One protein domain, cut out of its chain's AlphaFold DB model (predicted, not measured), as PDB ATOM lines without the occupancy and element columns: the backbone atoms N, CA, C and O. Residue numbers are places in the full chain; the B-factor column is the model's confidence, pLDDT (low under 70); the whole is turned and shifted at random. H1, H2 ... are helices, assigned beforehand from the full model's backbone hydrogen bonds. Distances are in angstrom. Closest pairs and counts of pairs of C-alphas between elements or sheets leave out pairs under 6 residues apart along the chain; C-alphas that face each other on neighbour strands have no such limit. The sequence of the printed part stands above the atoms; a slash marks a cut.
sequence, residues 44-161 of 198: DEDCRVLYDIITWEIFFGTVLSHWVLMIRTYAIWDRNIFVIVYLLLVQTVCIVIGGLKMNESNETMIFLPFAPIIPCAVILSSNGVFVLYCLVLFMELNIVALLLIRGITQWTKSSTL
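What this domain is: This is residues 44 to 161 of the 198 residues of an uncharacterized protein of Schizopora paradoxa (UniProt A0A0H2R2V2). Three long helices form an up-and-down bundle, drawn out into a rod: H1 and H2 make a helical hairpin, and H3 runs back along H2, meeting H1 over only part of its length. The long link from H2 to H3 makes a loop at the end of the rod where H1 begins, and residues 155 to 161 stick out at the opposite end. The printed part has 118 residues with three named helices, in the order H1, H2, H3, and no named strand; its class is all helix. It is loose, with a radius of gyration of the C-alphas of 19.1 A and spans of 60 by 28 by 21 A.

Where its parts are: H1, the longest helix, holds residues 44 to 76 and is 48.6 A long from C-alpha 44 at (35.135, 13.808, -17.982) to C-alpha 76 at (-0.424, 29.588, -47.173). H2, residues 81 to 107, measures 39.6 A. H3, residues 127 to 157, measures 44.9 A and ends with C-alpha 157 at (-10.242, 22.540, -55.633).

How they stand to each other: H1 and H2 touch at a shallow tilt of 8 degrees, opposite ways; their closest C-alphas, of Tyr 74 and Ile 84, are 6.2 A apart. H1 touches H3 with residues 66 to 76 alone, and H3 touches H1 with residues 140 to 150 alone; the closest C-alphas, of Thr 73 and Leu 147, are 6.3 A apart. These two run the same way at a shallow tilt of 17 degrees. H2 and H3, also a helical hairpin, touch with 15 pairs of C-alphas within 8 A, the closest being those of Gly 98 and Leu 132 at 5.9 A. Their shallow tilt is 17 degrees, opposite ways. Every O i to N i+4 pair is within hydrogen-bond range in H1, against 22 of 23 in H2 and 26 of 27 in H3.

The domain as a whole: The C-alphas farthest apart, of Pro 113 and Thr 160, are 61.0 A from each other. The printed part has no cut. The link from H1 to H2 is tight, and that from H2 to H3, residues 108 to 126, is long. The mean pLDDT of the printed part is 78.9, and residues 105 to 126 and 158 to 161 are under 70.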
ATOM      1  N   ASP A  44      36.562  14.009 -18.288       70.44
ATOM      2  CA  ASP A  44      35.135  13.808 -17.982       70.44
ATOM      3  C   ASP A  44      34.377  15.132 -17.730       70.44
ATOM      4  O   ASP A  44      33.194  15.252 -18.056       70.44
ATOM      5  N   GLU A  45      35.046  16.143 -17.161       72.94
ATOM      6  CA  GLU A  45      34.443  17.451 -16.868       72.94
ATOM      7  C   GLU A  45      34.185  18.255 -18.146       72.94
ATOM      8  O   GLU A  45      33.104  18.823 -18.328       72.94
ATOM      9  N   ASP A  46      35.142  18.238 -19.070       75.12
ATOM     10  CA  ASP A  46      35.029  18.941 -20.345       75.12
ATOM     11  C   ASP A  46      33.956  18.311 -21.247       75.12
ATOM     12  O   ASP A  46      33.218  19.011 -21.945       75.12
ATOM     13  N   CYS A  47      33.811  16.984 -21.174       75.69
ATOM     14  CA  CYS A  47      32.778  16.233 -21.878       75.69
ATOM     15  C   CYS A  47      31.361  16.711 -21.513       75.69
ATOM     16  O   CYS A  47      30.499  16.860 -22.386       75.69
ATOM     17  N   ARG A  48      31.124  17.009 -20.226       74.19
ATOM     18  CA  ARG A  48      29.835  17.532 -19.751       74.19
ATOM     19  C   ARG A  48      29.540  18.913 -20.328       74.19
ATOM     20  O   ARG A  48      28.419  19.150 -20.773       74.19
ATOM     21  N   VAL A  49      30.526  19.808 -20.315       78.25
ATOM     22  CA  VAL A  49      30.370  21.175 -20.836       78.25
ATOM     23  C   VAL A  49      30.087  21.145 -22.335       78.25
ATOM     24  O   VAL A  49      29.171  21.819 -22.804       78.25
ATOM     25  N   LEU A  50      30.821  20.321 -23.084       76.94
ATOM     26  CA  LEU A  50      30.619  20.181 -24.522       76.94
ATOM     27  C   LEU A  50      29.226  19.631 -24.851       76.94
ATOM     28  O   LEU A  50      28.554  20.151 -25.740       76.94
ATOM     29  N   TYR A  51      28.772  18.611 -24.119       74.94
ATOM     30  CA  TYR A  51      27.438  18.042 -24.309       74.94
ATOM     31  C   TYR A  51      26.322  19.058 -24.029       74.94
ATOM     32  O   TYR A  51      25.345  19.119 -24.779       74.94
ATOM     33  N   ASP A  52      26.472  19.883 -22.988       78.06
ATOM     34  CA  ASP A  52      25.513  20.949 -22.683       78.06
ATOM     35  C   ASP A  52      25.452  21.974 -23.826       78.06
ATOM     36  O   ASP A  52      24.369  22.258 -24.338       78.06
ATOM     37  N   ILE A  53      26.609  22.437 -24.319       80.06
ATOM     38  CA  ILE A  53      26.692  23.374 -25.453       80.06
ATOM     39  C   ILE A  53      26.006  22.800 -26.697       80.06
ATOM     40  O   ILE A  53      25.157  23.470 -27.287       80.06
ATOM     41  N   ILE A  54      26.333  21.559 -27.072       79.75
ATOM     42  CA  ILE A  54      25.740  20.891 -28.241       79.75
ATOM     43  C   ILE A  54      24.224  20.779 -28.076       79.75
ATOM     44  O   ILE A  54      23.471  21.022 -29.018       79.75
ATOM     45  N   THR A  55      23.750  20.428 -26.880       78.00
ATOM     46  CA  THR A  55      22.312  20.254 -26.675       78.00
ATOM     47  C   THR A  55      21.566  21.586 -26.742       78.00
ATOM     48  O   THR A  55      20.492  21.653 -27.345       78.00
ATOM     49  N   TRP A  56      22.145  22.665 -26.207       81.88
ATOM     50  CA  TRP A  56      21.610  24.018 -26.382       81.88
ATOM     51  C   TRP A  56      21.595  24.446 -27.849       81.88
ATOM     52  O   TRP A  56      20.592  24.988 -28.313       81.88
ATOM     53  N   GLU A  57      22.661  24.170 -28.597       83.75
ATOM     54  CA  GLU A  57      22.742  24.478 -30.026       83.75
ATOM     55  C   GLU A  57      21.641  23.764 -30.821       83.75
ATOM     56  O   GLU A  57      20.900  24.409 -31.570       83.75
ATOM     57  N   ILE A  58      21.464  22.457 -30.596       81.19
ATOM     58  CA  ILE A  58      20.388  21.672 -31.217       81.19
ATOM     59  C   ILE A  58      19.027  22.269 -30.858       81.19
ATOM     60  O   ILE A  58      18.193  22.471 -31.742       81.19
ATOM     61  N   PHE A  59      18.805  22.612 -29.586       83.12
ATOM     62  CA  PHE A  59      17.553  23.218 -29.139       83.12
ATOM     63  C   PHE A  59      17.257  24.537 -29.871       83.12
ATOM     64  O   PHE A  59      16.147  24.725 -30.383       83.12
ATOM     65  N   PHE A  60      18.243  25.430 -29.994       85.31
ATOM     66  CA  PHE A  60      18.096  26.677 -30.751       85.31
ATOM     67  C   PHE A  60      17.834  26.427 -32.240       85.31
ATOM     68  O   PHE A  60      16.944  27.064 -32.817       85.31
ATOM     69  N   GLY A  61      18.545  25.476 -32.848       85.38
ATOM     70  CA  GLY A  61      18.333  25.071 -34.238       85.38
ATOM     71  C   GLY A  61      16.912  24.555 -34.484       85.38
ATOM     72  O   GLY A  61      16.248  24.975 -35.436       85.38
ATOM     73  N   THR A  62      16.391  23.717 -33.584       84.81
ATOM     74  CA  THR A  62      15.012  23.217 -33.647       84.81
ATOM     75  C   THR A  62      13.993  24.347 -33.515       84.81
ATOM     76  O   THR A  62      13.029  24.400 -34.282       84.81
ATOM     77  N   VAL A  63      14.194  25.288 -32.585       87.00
ATOM     78  CA  VAL A  63      13.309  26.456 -32.448       87.00
ATOM     79  C   VAL A  63      13.303  27.270 -33.742       87.00
ATOM     80  O   VAL A  63      12.225  27.582 -34.251       87.00
ATOM     81  N   LEU A  64      14.471  27.562 -34.318       88.38
ATOM     82  CA  LEU A  64      14.583  28.313 -35.572       88.38
ATOM     83  C   LEU A  64      13.878  27.607 -36.742       88.38
ATOM     84  O   LEU A  64      13.154  28.254 -37.503       88.38
ATOM     85  N   SER A  65      14.025  26.285 -36.852       87.50
ATOM     86  CA  SER A  65      13.320  25.474 -37.854       87.50
ATOM     87  C   SER A  65      11.796  25.624 -37.745       87.50
ATOM     88  O   SER A  65      11.112  25.871 -38.744       87.50
ATOM     89  N   HIS A  66      11.256  25.592 -36.521       86.69
ATOM     90  CA  HIS A  66       9.829  25.818 -36.291       86.69
ATOM     91  C   HIS A  66       9.372  27.212 -36.735       86.69
ATOM     92  O   HIS A  66       8.308  27.331 -37.342       86.69
ATOM     93  N   TRP A  67      10.169  28.262 -36.512       88.12
ATOM     94  CA  TRP A  67       9.844  29.609 -37.003       88.12
ATOM     95  C   TRP A  67       9.709  29.655 -38.525       88.12
ATOM     96  O   TRP A  67       8.731  30.203 -39.039       88.12
ATOM     97  N   VAL A  68      10.634  29.027 -39.253       88.25
ATOM     98  CA  VAL A  68      10.573  28.955 -40.721       88.25
ATOM     99  C   VAL A  68       9.307  28.228 -41.180       88.25
ATOM    100  O   VAL A  68       8.618  28.693 -42.096       88.25
ATOM    101  N   LEU A  69       8.960  27.116 -40.530       86.81
ATOM    102  CA  LEU A  69       7.736  26.379 -40.838       86.81
ATOM    103  C   LEU A  69       6.471  27.193 -40.521       86.81
ATOM    104  O   LEU A  69       5.534  27.191 -41.325       86.81
ATOM    105  N   MET A  70       6.443  27.936 -39.411       86.88
ATOM    106  CA  MET A  70       5.326  28.817 -39.049       86.88
ATOM    107  C   MET A  70       5.123  29.937 -40.076       86.88
ATOM    108  O   MET A  70       3.988  30.184 -40.484       86.88
ATOM    109  N   ILE A  71       6.198  30.571 -40.556       87.19
ATOM    110  CA  ILE A  71       6.122  31.629 -41.580       87.19
ATOM    111  C   ILE A  71       5.535  31.081 -42.887       87.19
ATOM    112  O   ILE A  71       4.622  31.679 -43.460       87.19
ATOM    113  N   ARG A  72       6.007  29.911 -43.342       85.50
ATOM    114  CA  ARG A  72       5.457  29.247 -44.541       85.50
ATOM    115  C   ARG A  72       3.976  28.932 -44.375       85.50
ATOM    116  O   ARG A  72       3.176  29.170 -45.276       85.50
ATOM    117  N   THR A  73       3.620  28.432 -43.199       85.94
ATOM    118  CA  THR A  73       2.243  28.098 -42.844       85.94
ATOM    119  C   THR A  73       1.344  29.337 -42.868       85.94
ATOM    120  O   THR A  73       0.252  29.300 -43.434       85.94
ATOM    121  N   TYR A  74       1.827  30.461 -42.342       84.81
ATOM    122  CA  TYR A  74       1.123  31.742 -42.342       84.81
ATOM    123  C   TYR A  74       0.863  32.286 -43.753       84.81
ATOM    124  O   TYR A  74      -0.254  32.722 -44.041       84.81
ATOM    125  N   ALA A  75       1.851  32.200 -44.649       84.12
ATOM    126  CA  ALA A  75       1.697  32.625 -46.041       84.12
ATOM    127  C   ALA A  75       0.624  31.805 -46.786       84.12
ATOM    128  O   ALA A  75      -0.179  32.359 -47.533       84.12
ATOM    129  N   ILE A  76       0.559  30.491 -46.542       84.62
ATOM    130  CA  ILE A  76      -0.424  29.588 -47.173       84.62
ATOM    131  C   ILE A  76      -1.850  29.840 -46.657       84.62
ATOM    132  O   ILE A  76      -2.837  29.590 -47.358       84.62
ATOM    133  N   TRP A  77      -1.987  30.340 -45.430       85.00
ATOM    134  CA  TRP A  77      -3.286  30.553 -44.796       85.00
ATOM    135  C   TRP A  77      -3.953  31.887 -45.103       85.00
ATOM    136  O   TRP A  77      -4.840  32.305 -44.357       85.00
ATOM    137  N   ASP A  78      -3.558  32.528 -46.203       86.25
ATOM    138  CA  ASP A  78      -4.104  33.819 -46.630       86.25
ATOM    139  C   ASP A  78      -4.032  34.856 -45.496       86.25
ATOM    140  O   ASP A  78      -4.968  35.606 -45.224       86.25
ATOM    141  N   ARG A  79      -2.911  34.833 -44.758       81.62
ATOM    142  CA  ARG A  79      -2.612  35.783 -43.682       81.62
ATOM    143  C   ARG A  79      -3.569  35.737 -42.482       81.62
ATOM    144  O   ARG A  79      -3.707  36.716 -41.748       81.62
ATOM    145  N   ASN A  80      -4.220  34.599 -42.239       86.69
ATOM    146  CA  ASN A  80      -5.117  34.455 -41.098       86.69
ATOM    147  C   ASN A  80      -4.358  34.495 -39.751       86.69
ATOM    148  O   ASN A  80      -3.654  33.552 -39.379       86.69
ATOM    149  N   ILE A  81      -4.561  35.578 -38.992       89.38
ATOM    150  CA  ILE A  81      -3.901  35.845 -37.703       89.38
ATOM    151  C   ILE A  81      -4.235  34.775 -36.648       89.38
ATOM    152  O   ILE A  81      -3.404  34.464 -35.796       89.38
ATOM    153  N   PHE A  82      -5.411  34.147 -36.712       91.19
ATOM    154  CA  PHE A  82      -5.789  33.127 -35.728       91.19
ATOM    155  C   PHE A  82      -4.863  31.904 -35.762       91.19
ATOM    156  O   PHE A  82      -4.551  31.341 -34.714       91.19
ATOM    157  N   VAL A  83      -4.375  31.521 -36.947       89.81
ATOM    158  CA  VAL A  83      -3.505  30.347 -37.108       89.81
ATOM    159  C   VAL A  83      -2.118  30.611 -36.529       89.81
ATOM    160  O   VAL A  83      -1.591  29.766 -35.809       89.81
ATOM    161  N   ILE A  84      -1.540  31.788 -36.790       88.62
ATOM    162  CA  ILE A  84      -0.218  32.128 -36.250       88.62
ATOM    163  C   ILE A  84      -0.267  32.309 -34.730       88.62
ATOM    164  O   ILE A  84       0.631  31.836 -34.044       88.62
ATOM    165  N   VAL A  85      -1.337  32.900 -34.185       93.94
ATOM    166  CA  VAL A  85      -1.517  33.011 -32.728       93.94
ATOM    167  C   VAL A  85      -1.640  31.629 -32.089       93.94
ATOM    168  O   VAL A  85      -0.975  31.370 -31.091       93.94
ATOM    169  N   TYR A  86      -2.421  30.719 -32.681       93.56
ATOM    170  CA  TYR A  86      -2.507  29.334 -32.214       93.56
ATOM    171  C   TYR A  86      -1.133  28.646 -32.223       93.56
ATOM    172  O   TYR A  86      -0.709  28.121 -31.196       93.56
ATOM    173  N   LEU A  87      -0.405  28.706 -33.342       90.69
ATOM    174  CA  LEU A  87       0.919  28.089 -33.471       90.69
ATOM    175  C   LEU A  87       1.928  28.662 -32.468       90.69
ATOM    176  O   LEU A  87       2.647  27.898 -31.829       90.69
ATOM    177  N   LEU A  88       1.941  29.984 -32.273       91.94
ATOM    178  CA  LEU A  88       2.813  30.641 -31.297       91.94
ATOM    179  C   LEU A  88       2.479  30.239 -29.856       91.94
ATOM    180  O   LEU A  88       3.390  30.029 -29.053       91.94
ATOM    181  N   LEU A  89       1.195  30.093 -29.514       94.31
ATOM    182  CA  LEU A  89       0.784  29.627 -28.188       94.31
ATOM    183  C   LEU A  89       1.241  28.187 -27.932       94.31
ATOM    184  O   LEU A  89       1.841  27.914 -26.896       94.31
ATOM    185  N   VAL A  90       1.026  27.273 -28.881       91.56
ATOM    186  CA  VAL A  90       1.480  25.882 -28.719       91.56
ATOM    187  C   VAL A  90       3.014  25.824 -28.653       91.56
ATOM    188  O   VAL A  90       3.570  25.165 -27.775       91.56
ATOM    189  N   GLN A  91       3.712  26.589 -29.499       91.12
ATOM    190  CA  GLN A  91       5.177  26.655 -29.513       91.12
ATOM    191  C   GLN A  91       5.754  27.178 -28.196       91.12
ATOM    192  O   GLN A  91       6.701  26.593 -27.672       91.12
ATOM    193  N   THR A  92       5.199  28.259 -27.645       92.38
ATOM    194  CA  THR A  92       5.668  28.828 -26.371       92.38
ATOM    195  C   THR A  92       5.464  27.856 -25.214       92.38
ATOM    196  O   THR A  92       6.383  27.670 -24.418       92.38
ATOM    197  N   VAL A  93       4.326  27.160 -25.161       93.31
ATOM    198  CA  VAL A  93       4.073  26.115 -24.157       93.31
ATOM    199  C   VAL A  93       5.096  24.981 -24.269       93.31
ATOM    200  O   VAL A  93       5.690  24.592 -23.262       93.31
ATOM    201  N   CYS A  94       5.368  24.486 -25.479       89.44
ATOM    202  CA  CYS A  94       6.355  23.426 -25.691       89.44
ATOM    203  C   CYS A  94       7.786  23.859 -25.345       89.44
ATOM    204  O   CYS A  94       8.517  23.070 -24.749       89.44
ATOM    205  N   ILE A  95       8.176  25.102 -25.649       89.94
ATOM    206  CA  ILE A  95       9.490  25.654 -25.274       89.94
ATOM    207  C   ILE A  95       9.634  25.722 -23.751       89.94
ATOM    208  O   ILE A  95      10.665  25.316 -23.223       89.94
ATOM    209  N   VAL A  96       8.605  26.192 -23.039       92.06
ATOM    210  CA  VAL A  96       8.639  26.295 -21.572       92.06
ATOM    211  C   VAL A  96       8.741  24.912 -20.931       92.06
ATOM    212  O   VAL A  96       9.609  24.691 -20.090       92.06
ATOM    213  N   ILE A  97       7.903  23.958 -21.350       90.56
ATOM    214  CA  ILE A  97       7.941  22.586 -20.818       90.56
ATOM    215  C   ILE A  97       9.284  21.919 -21.145       90.56
ATOM    216  O   ILE A  97       9.882  21.289 -20.272       90.56
ATOM    217  N   GLY A  98       9.768  22.083 -22.380       86.00
ATOM    218  CA  GLY A  98      11.048  21.541 -22.828       86.00
ATOM    219  C   GLY A  98      12.224  22.101 -22.032       86.00
ATOM    220  O   GLY A  98      13.034  21.326 -21.539       86.00
ATOM    221  N   GLY A  99      12.270  23.418 -21.818       84.88
ATOM    222  CA  GLY A  99      13.317  24.070 -21.027       84.88
ATOM    223  C   GLY A  99      13.325  23.630 -19.562       84.88
ATOM    224  O   GLY A  99      14.387  23.334 -19.018       84.88
ATOM    225  N   LEU A 100      12.150  23.503 -18.932       87.31
ATOM    226  CA  LEU A 100      12.046  23.003 -17.555       87.31
ATOM    227  C   LEU A 100      12.550  21.559 -17.437       87.31
ATOM    228  O   LEU A 100      13.306  21.244 -16.518       87.31
ATOM    229  N   LYS A 101      12.165  20.692 -18.381       84.06
ATOM    230  CA  LYS A 101      12.601  19.289 -18.391       84.06
ATOM    231  C   LYS A 101      14.068  19.118 -18.751       84.06
ATOM    232  O   LYS A 101      14.712  18.221 -18.215       84.06
ATOM    233  N   MET A 102      14.598  19.984 -19.606       78.50
ATOM    234  CA  MET A 102      16.017  20.029 -19.942       78.50
ATOM    235  C   MET A 102      16.854  20.407 -18.714       78.50
ATOM    236  O   MET A 102      17.816  19.713 -18.396       78.50
ATOM    237  N   ASN A 103      16.436  21.440 -17.973       81.69
ATOM    238  CA  ASN A 103      17.123  21.874 -16.756       81.69
ATOM    239  C   ASN A 103      17.147  20.773 -15.681       81.69
ATOM    240  O   ASN A 103      18.195  20.485 -15.115       81.69
ATOM    241  N   GLU A 104      16.012  20.102 -15.463       80.38
ATOM    242  CA  GLU A 104      15.910  18.959 -14.544       80.38
ATOM    243  C   GLU A 104      16.782  17.772 -15.007       80.38
ATOM    244  O   GLU A 104      17.425  17.098 -14.202       80.38
ATOM    245  N   SER A 105      16.851  17.522 -16.319       69.94
ATOM    246  CA  SER A 105      17.655  16.425 -16.865       69.94
ATOM    247  C   SER A 105      19.159  16.693 -16.769       69.94
ATOM    248  O   SER A 105      19.906  15.748 -16.524       69.94
ATOM    249  N   ASN A 106      19.612  17.939 -16.925       66.69
ATOM    250  CA  ASN A 106      21.031  18.305 -16.841       66.69
ATOM    251  C   ASN A 106      21.641  18.020 -15.458       66.69
ATOM    252  O   ASN A 106      22.788  17.574 -15.369       66.69
ATOM    253  N   GLU A 107      20.866  18.190 -14.383       67.75
ATOM    254  CA  GLU A 107      21.324  17.912 -13.014       67.75
ATOM    255  C   GLU A 107      21.517  16.410 -12.735       67.75
ATOM    256  O   GLU A 107      22.316  16.034 -11.879       67.75
ATOM    257  N   THR A 108      20.830  15.538 -13.478       64.31
ATOM    258  CA  THR A 108      20.818  14.082 -13.230       64.31
ATOM    259  C   THR A 108      21.761  13.280 -14.128       64.31
ATOM    260  O   THR A 108      21.842  12.059 -13.992       64.31
ATOM    261  N   MET A 109      22.493  13.929 -15.040       59.19
ATOM    262  CA  MET A 109      23.427  13.224 -15.921       59.19
ATOM    263  C   MET A 109      24.594  12.658 -15.111       59.19
ATOM    264  O   MET A 109      25.322  13.403 -14.459       59.19
ATOM    265  N   ILE A 110      24.793  11.342 -15.173       59.09
ATOM    266  CA  ILE A 110      25.957  10.653 -14.611       59.09
ATOM    267  C   ILE A 110      26.785  10.159 -15.797       59.09
ATOM    268  O   ILE A 110      26.308   9.354 -16.595       59.09
ATOM    269  N   PHE A 111      28.013  10.659 -15.924       58.53
ATOM    270  CA  PHE A 111      28.967  10.188 -16.924       58.53
ATOM    271  C   PHE A 111      29.642   8.940 -16.358       58.53
ATOM    272  O   PHE A 111      30.247   8.998 -15.288       58.53
ATOM    273  N   LEU A 112      29.479   7.793 -17.024       55.09
ATOM    274  CA  LEU A 112      30.247   6.602 -16.682       55.09
ATOM    275  C   LEU A 112      31.468   6.504 -17.609       55.09
ATOM    276  O   LEU A 112      31.292   6.586 -18.825       55.09
ATOM    277  N   PRO A 113      32.673   6.237 -17.077       48.44
ATOM    278  CA  PRO A 113      33.860   6.004 -17.888       48.44
ATOM    279  C   PRO A 113      33.787   4.591 -18.485       48.44
ATOM    280  O   PRO A 113      34.335   3.637 -17.932       48.44
ATOM    281  N   PHE A 114      33.055   4.412 -19.588       48.12
ATOM    282  CA  PHE A 114      32.965   3.121 -20.275       48.12
ATOM    283  C   PHE A 114      33.657   3.146 -21.641       48.12
ATOM    284  O   PHE A 114      33.124   3.630 -22.631       48.12
ATOM    285  N   ALA A 115      34.807   2.468 -21.654       47.78
ATOM    286  CA  ALA A 115      35.556   1.938 -22.790       47.78
ATOM    287  C   ALA A 115      36.331   2.942 -23.684       47.78
ATOM    288  O   ALA A 115      35.797   3.960 -24.111       47.78
ATOM    289  N   PRO A 116      37.576   2.595 -24.085       53.31
ATOM    290  CA  PRO A 116      38.495   3.449 -24.860       53.31
ATOM    291  C   PRO A 116      38.058   3.743 -26.309       53.31
ATOM    292  O   PRO A 116      38.833   4.288 -27.085       53.31
ATOM    293  N   ILE A 117      36.842   3.349 -26.698       56.09
ATOM    294  CA  ILE A 117      36.324   3.469 -28.066       56.09
ATOM    295  C   ILE A 117      35.313   4.629 -28.169       56.09
ATOM    296  O   ILE A 117      35.169   5.199 -29.246       56.09
ATOM    297  N   ILE A 118      34.638   5.010 -27.069       57.94
ATOM    298  CA  ILE A 118      33.687   6.140 -27.026       57.94
ATOM    299  C   ILE A 118      33.860   6.890 -25.687       57.94
ATOM    300  O   ILE A 118      33.118   6.634 -24.739       57.94
ATOM    301  N   PRO A 119      34.829   7.814 -25.584       55.31
ATOM    302  CA  PRO A 119      35.183   8.473 -24.320       55.31
ATOM    303  C   PRO A 119      34.079   9.380 -23.748       55.31
ATOM    304  O   PRO A 119      34.098   9.694 -22.567       55.31
ATOM    305  N   CYS A 120      33.069   9.725 -24.551       62.00
ATOM    306  CA  CYS A 120      31.913  10.534 -24.158       62.00
ATOM    307  C   CYS A 120      30.579   9.837 -24.468       62.00
ATOM    308  O   CYS A 120      29.686  10.407 -25.099       62.00
ATOM    309  N   ALA A 121      30.428   8.573 -24.070       58.91
ATOM    310  CA  ALA A 121      29.149   7.880 -24.194       58.91
ATOM    311  C   ALA A 121      28.194   8.317 -23.070       58.91
ATOM    312  O   ALA A 121      28.257   7.822 -21.944       58.91
ATOM    313  N   VAL A 122      27.274   9.233 -23.376       59.66
ATOM    314  CA  VAL A 122      26.200   9.590 -22.443       59.66
ATOM    315  C   VAL A 122      25.187   8.446 -22.407       59.66
ATOM    316  O   VAL A 122      24.390   8.271 -23.330       59.66
ATOM    317  N   ILE A 123      25.200   7.649 -21.336       58.44
ATOM    318  CA  ILE A 123      24.155   6.651 -21.077       58.44
ATOM    319  C   ILE A 123      22.955   7.404 -20.508       58.44
ATOM    320  O   ILE A 123      22.740   7.512 -19.301       58.44
ATOM    321  N   LEU A 124      22.196   7.999 -21.417       57.12
ATOM    322  CA  LEU A 124      21.039   8.815 -21.104       57.12
ATOM    323  C   LEU A 124      19.862   7.894 -20.738       57.12
ATOM    324  O   LEU A 124      19.029   7.544 -21.568       57.12
ATOM    325  N   SER A 125      19.818   7.455 -19.481       51.31
ATOM    326  CA  SER A 125      18.732   6.641 -18.914       51.31
ATOM    327  C   SER A 125      17.702   7.527 -18.202       51.31
ATOM    328  O   SER A 125      17.353   7.301 -17.047       51.31
ATOM    329  N   SER A 126      17.252   8.603 -18.853       62.75
ATOM    330  CA  SER A 126      16.258   9.508 -18.269       62.75
ATOM    331  C   SER A 126      15.006   9.568 -19.141       62.75
ATOM    332  O   SER A 126      15.061   9.731 -20.361       62.75
ATOM    333  N   ASN A 127      13.844   9.475 -18.490       73.38
ATOM    334  CA  ASN A 127      12.540   9.671 -19.125       73.38
ATOM    335  C   ASN A 127      12.400  11.084 -19.728       73.38
ATOM    336  O   ASN A 127      11.526  11.310 -20.562       73.38
ATOM    337  N   GLY A 128      13.249  12.039 -19.324       76.94
ATOM    338  CA  GLY A 128      13.192  13.432 -19.760       76.94
ATOM    339  C   GLY A 128      13.459  13.602 -21.252       76.94
ATOM    340  O   GLY A 128      12.708  14.302 -21.927       76.94
ATOM    341  N   VAL A 129      14.465  12.912 -21.793       76.69
ATOM    342  CA  VAL A 129      14.832  13.059 -23.215       76.69
ATOM    343  C   VAL A 129      13.810  12.395 -24.126       76.69
ATOM    344  O   VAL A 129      13.473  12.939 -25.175       76.69
ATOM    345  N   PHE A 130      13.230  11.278 -23.686       82.94
ATOM    346  CA  PHE A 130      12.098  10.672 -24.380       82.94
ATOM    347  C   PHE A 130      10.892  11.623 -24.430       82.94
ATOM    348  O   PHE A 130      10.295  11.809 -25.488       82.94
ATOM    349  N   VAL A 131      10.570  12.290 -23.316       84.31
ATOM    350  CA  VAL A 131       9.489  13.289 -23.271       84.31
ATOM    351  C   VAL A 131       9.793  14.484 -24.178       84.31
ATOM    352  O   VAL A 131       8.905  14.921 -24.910       84.31
ATOM    353  N   LEU A 132      11.032  14.987 -24.180       83.88
ATOM    354  CA  LEU A 132      11.457  16.074 -25.067       83.88
ATOM    355  C   LEU A 132      11.278  15.684 -26.543       83.88
ATOM    356  O   LEU A 132      10.701  16.443 -27.319       83.88
ATOM    357  N   TYR A 133      11.699  14.472 -26.908       84.88
ATOM    358  CA  TYR A 133      11.533  13.934 -28.255       84.88
ATOM    359  C   TYR A 133      10.055  13.823 -28.656       84.88
ATOM    360  O   TYR A 133       9.667  14.266 -29.738       84.88
ATOM    361  N   CYS A 134       9.199  13.315 -27.766       89.75
ATOM    362  CA  CYS A 134       7.756  13.269 -28.003       89.75
ATOM    363  C   CYS A 134       7.141  14.666 -28.184       89.75
ATOM    364  O   CYS A 134       6.266  14.830 -29.035       89.75
ATOM    365  N   LEU A 135       7.589  15.666 -27.417       88.19
ATOM    366  CA  LEU A 135       7.126  17.052 -27.555       88.19
ATOM    367  C   LEU A 135       7.517  17.648 -28.912       88.19
ATOM    368  O   LEU A 135       6.677  18.275 -29.556       88.19
ATOM    369  N   VAL A 136       8.756  17.428 -29.362       86.88
ATOM    370  CA  VAL A 136       9.225  17.889 -30.679       86.88
ATOM    371  C   VAL A 136       8.412  17.235 -31.794       86.88
ATOM    372  O   VAL A 136       7.839  17.947 -32.618       86.88
ATOM    373  N   LEU A 137       8.254  15.908 -31.769       89.75
ATOM    374  CA  LEU A 137       7.446  15.202 -32.767       89.75
ATOM    375  C   LEU A 137       5.994  15.678 -32.782       89.75
ATOM    376  O   LEU A 137       5.403  15.834 -33.847       89.75
ATOM    377  N   PHE A 138       5.403  15.915 -31.611       91.25
ATOM    378  CA  PHE A 138       4.046  16.438 -31.533       91.25
ATOM    379  C   PHE A 138       3.936  17.807 -32.216       91.25
ATOM    380  O   PHE A 138       2.993  18.032 -32.977       91.25
ATOM    381  N   MET A 139       4.901  18.701 -32.000       87.69
ATOM    382  CA  MET A 139       4.937  20.014 -32.650       87.69
ATOM    383  C   MET A 139       5.085  19.913 -34.165       87.69
ATOM    384  O   MET A 139       4.301  20.519 -34.902       87.69
ATOM    385  N   GLU A 140       6.031  19.101 -34.629       89.00
ATOM    386  CA  GLU A 140       6.241  18.860 -36.055       89.00
ATOM    387  C   GLU A 140       4.981  18.287 -36.709       89.00
ATOM    388  O   GLU A 140       4.530  18.789 -37.741       89.00
ATOM    389  N   LEU A 141       4.345  17.299 -36.072       90.75
ATOM    390  CA  LEU A 141       3.103  16.701 -36.558       90.75
ATOM    391  C   LEU A 141       1.954  17.707 -36.613       90.75
ATOM    392  O   LEU A 141       1.198  17.687 -37.580       90.75
ATOM    393  N   ASN A 142       1.817  18.599 -35.629       91.00
ATOM    394  CA  ASN A 142       0.776  19.632 -35.650       91.00
ATOM    395  C   ASN A 142       0.948  20.569 -36.849       91.00
ATOM    396  O   ASN A 142      -0.013  20.831 -37.574       91.00
ATOM    397  N   ILE A 143       2.173  21.042 -37.086       88.38
ATOM    398  CA  ILE A 143       2.481  21.944 -38.199       88.38
ATOM    399  C   ILE A 143       2.282  21.231 -39.541       88.38
ATOM    400  O   ILE A 143       1.632  21.771 -40.439       88.38
ATOM    401  N   VAL A 144       2.790  20.004 -39.677       89.00
ATOM    402  CA  VAL A 144       2.640  19.200 -40.898       89.00
ATOM    403  C   VAL A 144       1.173  18.872 -41.159       89.00
ATOM    404  O   VAL A 144       0.726  19.006 -42.293       89.00
ATOM    405  N   ALA A 145       0.397  18.502 -40.139       91.12
ATOM    406  CA  ALA A 145      -1.032  18.232 -40.282       91.12
ATOM    407  C   ALA A 145      -1.788  19.477 -40.751       91.12
ATOM    408  O   ALA A 145      -2.607  19.400 -41.664       91.12
ATOM    409  N   LEU A 146      -1.472  20.637 -40.179       88.75
ATOM    410  CA  LEU A 146      -2.037  21.919 -40.572       88.75
ATOM    411  C   LEU A 146      -1.722  22.251 -42.045       88.75
ATOM    412  O   LEU A 146      -2.636  22.523 -42.836       88.75
ATOM    413  N   LEU A 147      -0.453  22.138 -42.443       87.31
ATOM    414  CA  LEU A 147      -0.020  22.300 -43.834       87.31
ATOM    415  C   LEU A 147      -0.719  21.311 -44.773       87.31
ATOM    416  O   LEU A 147      -1.151  21.693 -45.861       87.31
ATOM    417  N   LEU A 148      -0.870  20.059 -44.349       87.31
ATOM    418  CA  LEU A 148      -1.459  18.985 -45.140       87.31
ATOM    419  C   LEU A 148      -2.972  19.158 -45.299       87.31
ATOM    420  O   LEU A 148      -3.476  19.006 -46.407       87.31
ATOM    421  N   ILE A 149      -3.700  19.562 -44.254       88.94
ATOM    422  CA  ILE A 149      -5.134  19.880 -44.339       88.94
ATOM    423  C   ILE A 149      -5.360  20.996 -45.357       88.94
ATOM    424  O   ILE A 149      -6.231  20.885 -46.228       88.94
ATOM    425  N   ARG A 150      -4.570  22.075 -45.284       84.19
ATOM    426  CA  ARG A 150      -4.715  23.199 -46.212       84.19
ATOM    427  C   ARG A 150      -4.277  22.818 -47.623       84.19
ATOM    428  O   ARG A 150      -4.985  23.139 -48.577       84.19
ATOM    429  N   GLY A 151      -3.189  22.059 -47.729       83.00
ATOM    430  CA  GLY A 151      -2.701  21.462 -48.965       83.00
ATOM    431  C   GLY A 151      -3.781  20.630 -49.646       83.00
ATOM    432  O   GLY A 151      -4.110  20.908 -50.791       83.00
ATOM    433  N   ILE A 152      -4.421  19.702 -48.931       82.25
ATOM    434  CA  ILE A 152      -5.509  18.858 -49.450       82.25
ATOM    435  C   ILE A 152      -6.752  19.687 -49.794       82.25
ATOM    436  O   ILE A 152      -7.387  19.455 -50.824       82.25
ATOM    437  N   THR A 153      -7.105  20.683 -48.981       82.38
ATOM    438  CA  THR A 153      -8.268  21.550 -49.245       82.38
ATOM    439  C   THR A 153      -8.078  22.382 -50.519       82.38
ATOM    440  O   THR A 153      -9.029  22.622 -51.262       82.38
ATOM    441  N   GLN A 154      -6.851  22.825 -50.793       76.81
ATOM    442  CA  GLN A 154      -6.513  23.546 -52.021       76.81
ATOM    443  C   GLN A 154      -6.330  22.595 -53.212       76.81
ATOM    444  O   GLN A 154      -6.747  22.908 -54.327       76.81
ATOM    445  N   TRP A 155      -5.776  21.410 -52.962       70.38
ATOM    446  CA  TRP A 155      -5.605  20.318 -53.917       70.38
ATOM    447  C   TRP A 155      -6.955  19.831 -54.457       70.38
ATOM    448  O   TRP A 155      -7.138  19.753 -55.668       70.38
ATOM    449  N   THR A 156      -7.946  19.602 -53.596       71.25
ATOM    450  CA  THR A 156      -9.295  19.167 -54.008       71.25
ATOM    451  C   THR A 156     -10.034  20.198 -54.864       71.25
ATOM    452  O   THR A 156     -10.895  19.822 -55.655       71.25
ATOM    453  N   LYS A 157      -9.674  21.484 -54.778       70.25
ATOM    454  CA  LYS A 157     -10.242  22.540 -55.633       70.25
ATOM    455  C   LYS A 157      -9.495  22.737 -56.956       70.25
ATOM    456  O   LYS A 157     -10.037  23.387 -57.844       70.25
ATOM    457  N   SER A 158      -8.281  22.201 -57.111       62.12
ATOM    458  CA  SER A 158      -7.408  22.486 -58.259       62.12
ATOM    459  C   SER A 158      -6.927  21.204 -58.947       62.12
ATOM    460  O   SER A 158      -5.800  20.743 -58.761       62.12
ATOM    461  N   SER A 159      -7.800  20.622 -59.779       57.53
ATOM    462  CA  SER A 159      -7.556  19.360 -60.505       57.53
ATOM    463  C   SER A 159      -6.358  19.412 -61.474       57.53
ATOM    464  O   SER A 159      -5.830  18.372 -61.859       57.53
ATOM    465  N   THR A 160      -5.898  20.608 -61.851       57.59
ATOM    466  CA  THR A 160      -4.767  20.829 -62.773       57.59
ATOM    467  C   THR A 160      -3.406  20.796 -62.061       57.59
ATOM    468  O   THR A 160      -2.377  20.500 -62.673       57.59
ATOM    469  N   LEU A 161      -3.379  21.053 -60.748       57.94
ATOM    470  CA  LEU A 161      -2.139  21.162 -59.973       57.94
ATOM    471  C   LEU A 161      -1.438  19.800 -59.806       57.94
ATOM    472  O   LEU A 161      -0.216  19.735 -59.884       57.94
TER     473      LEU A 161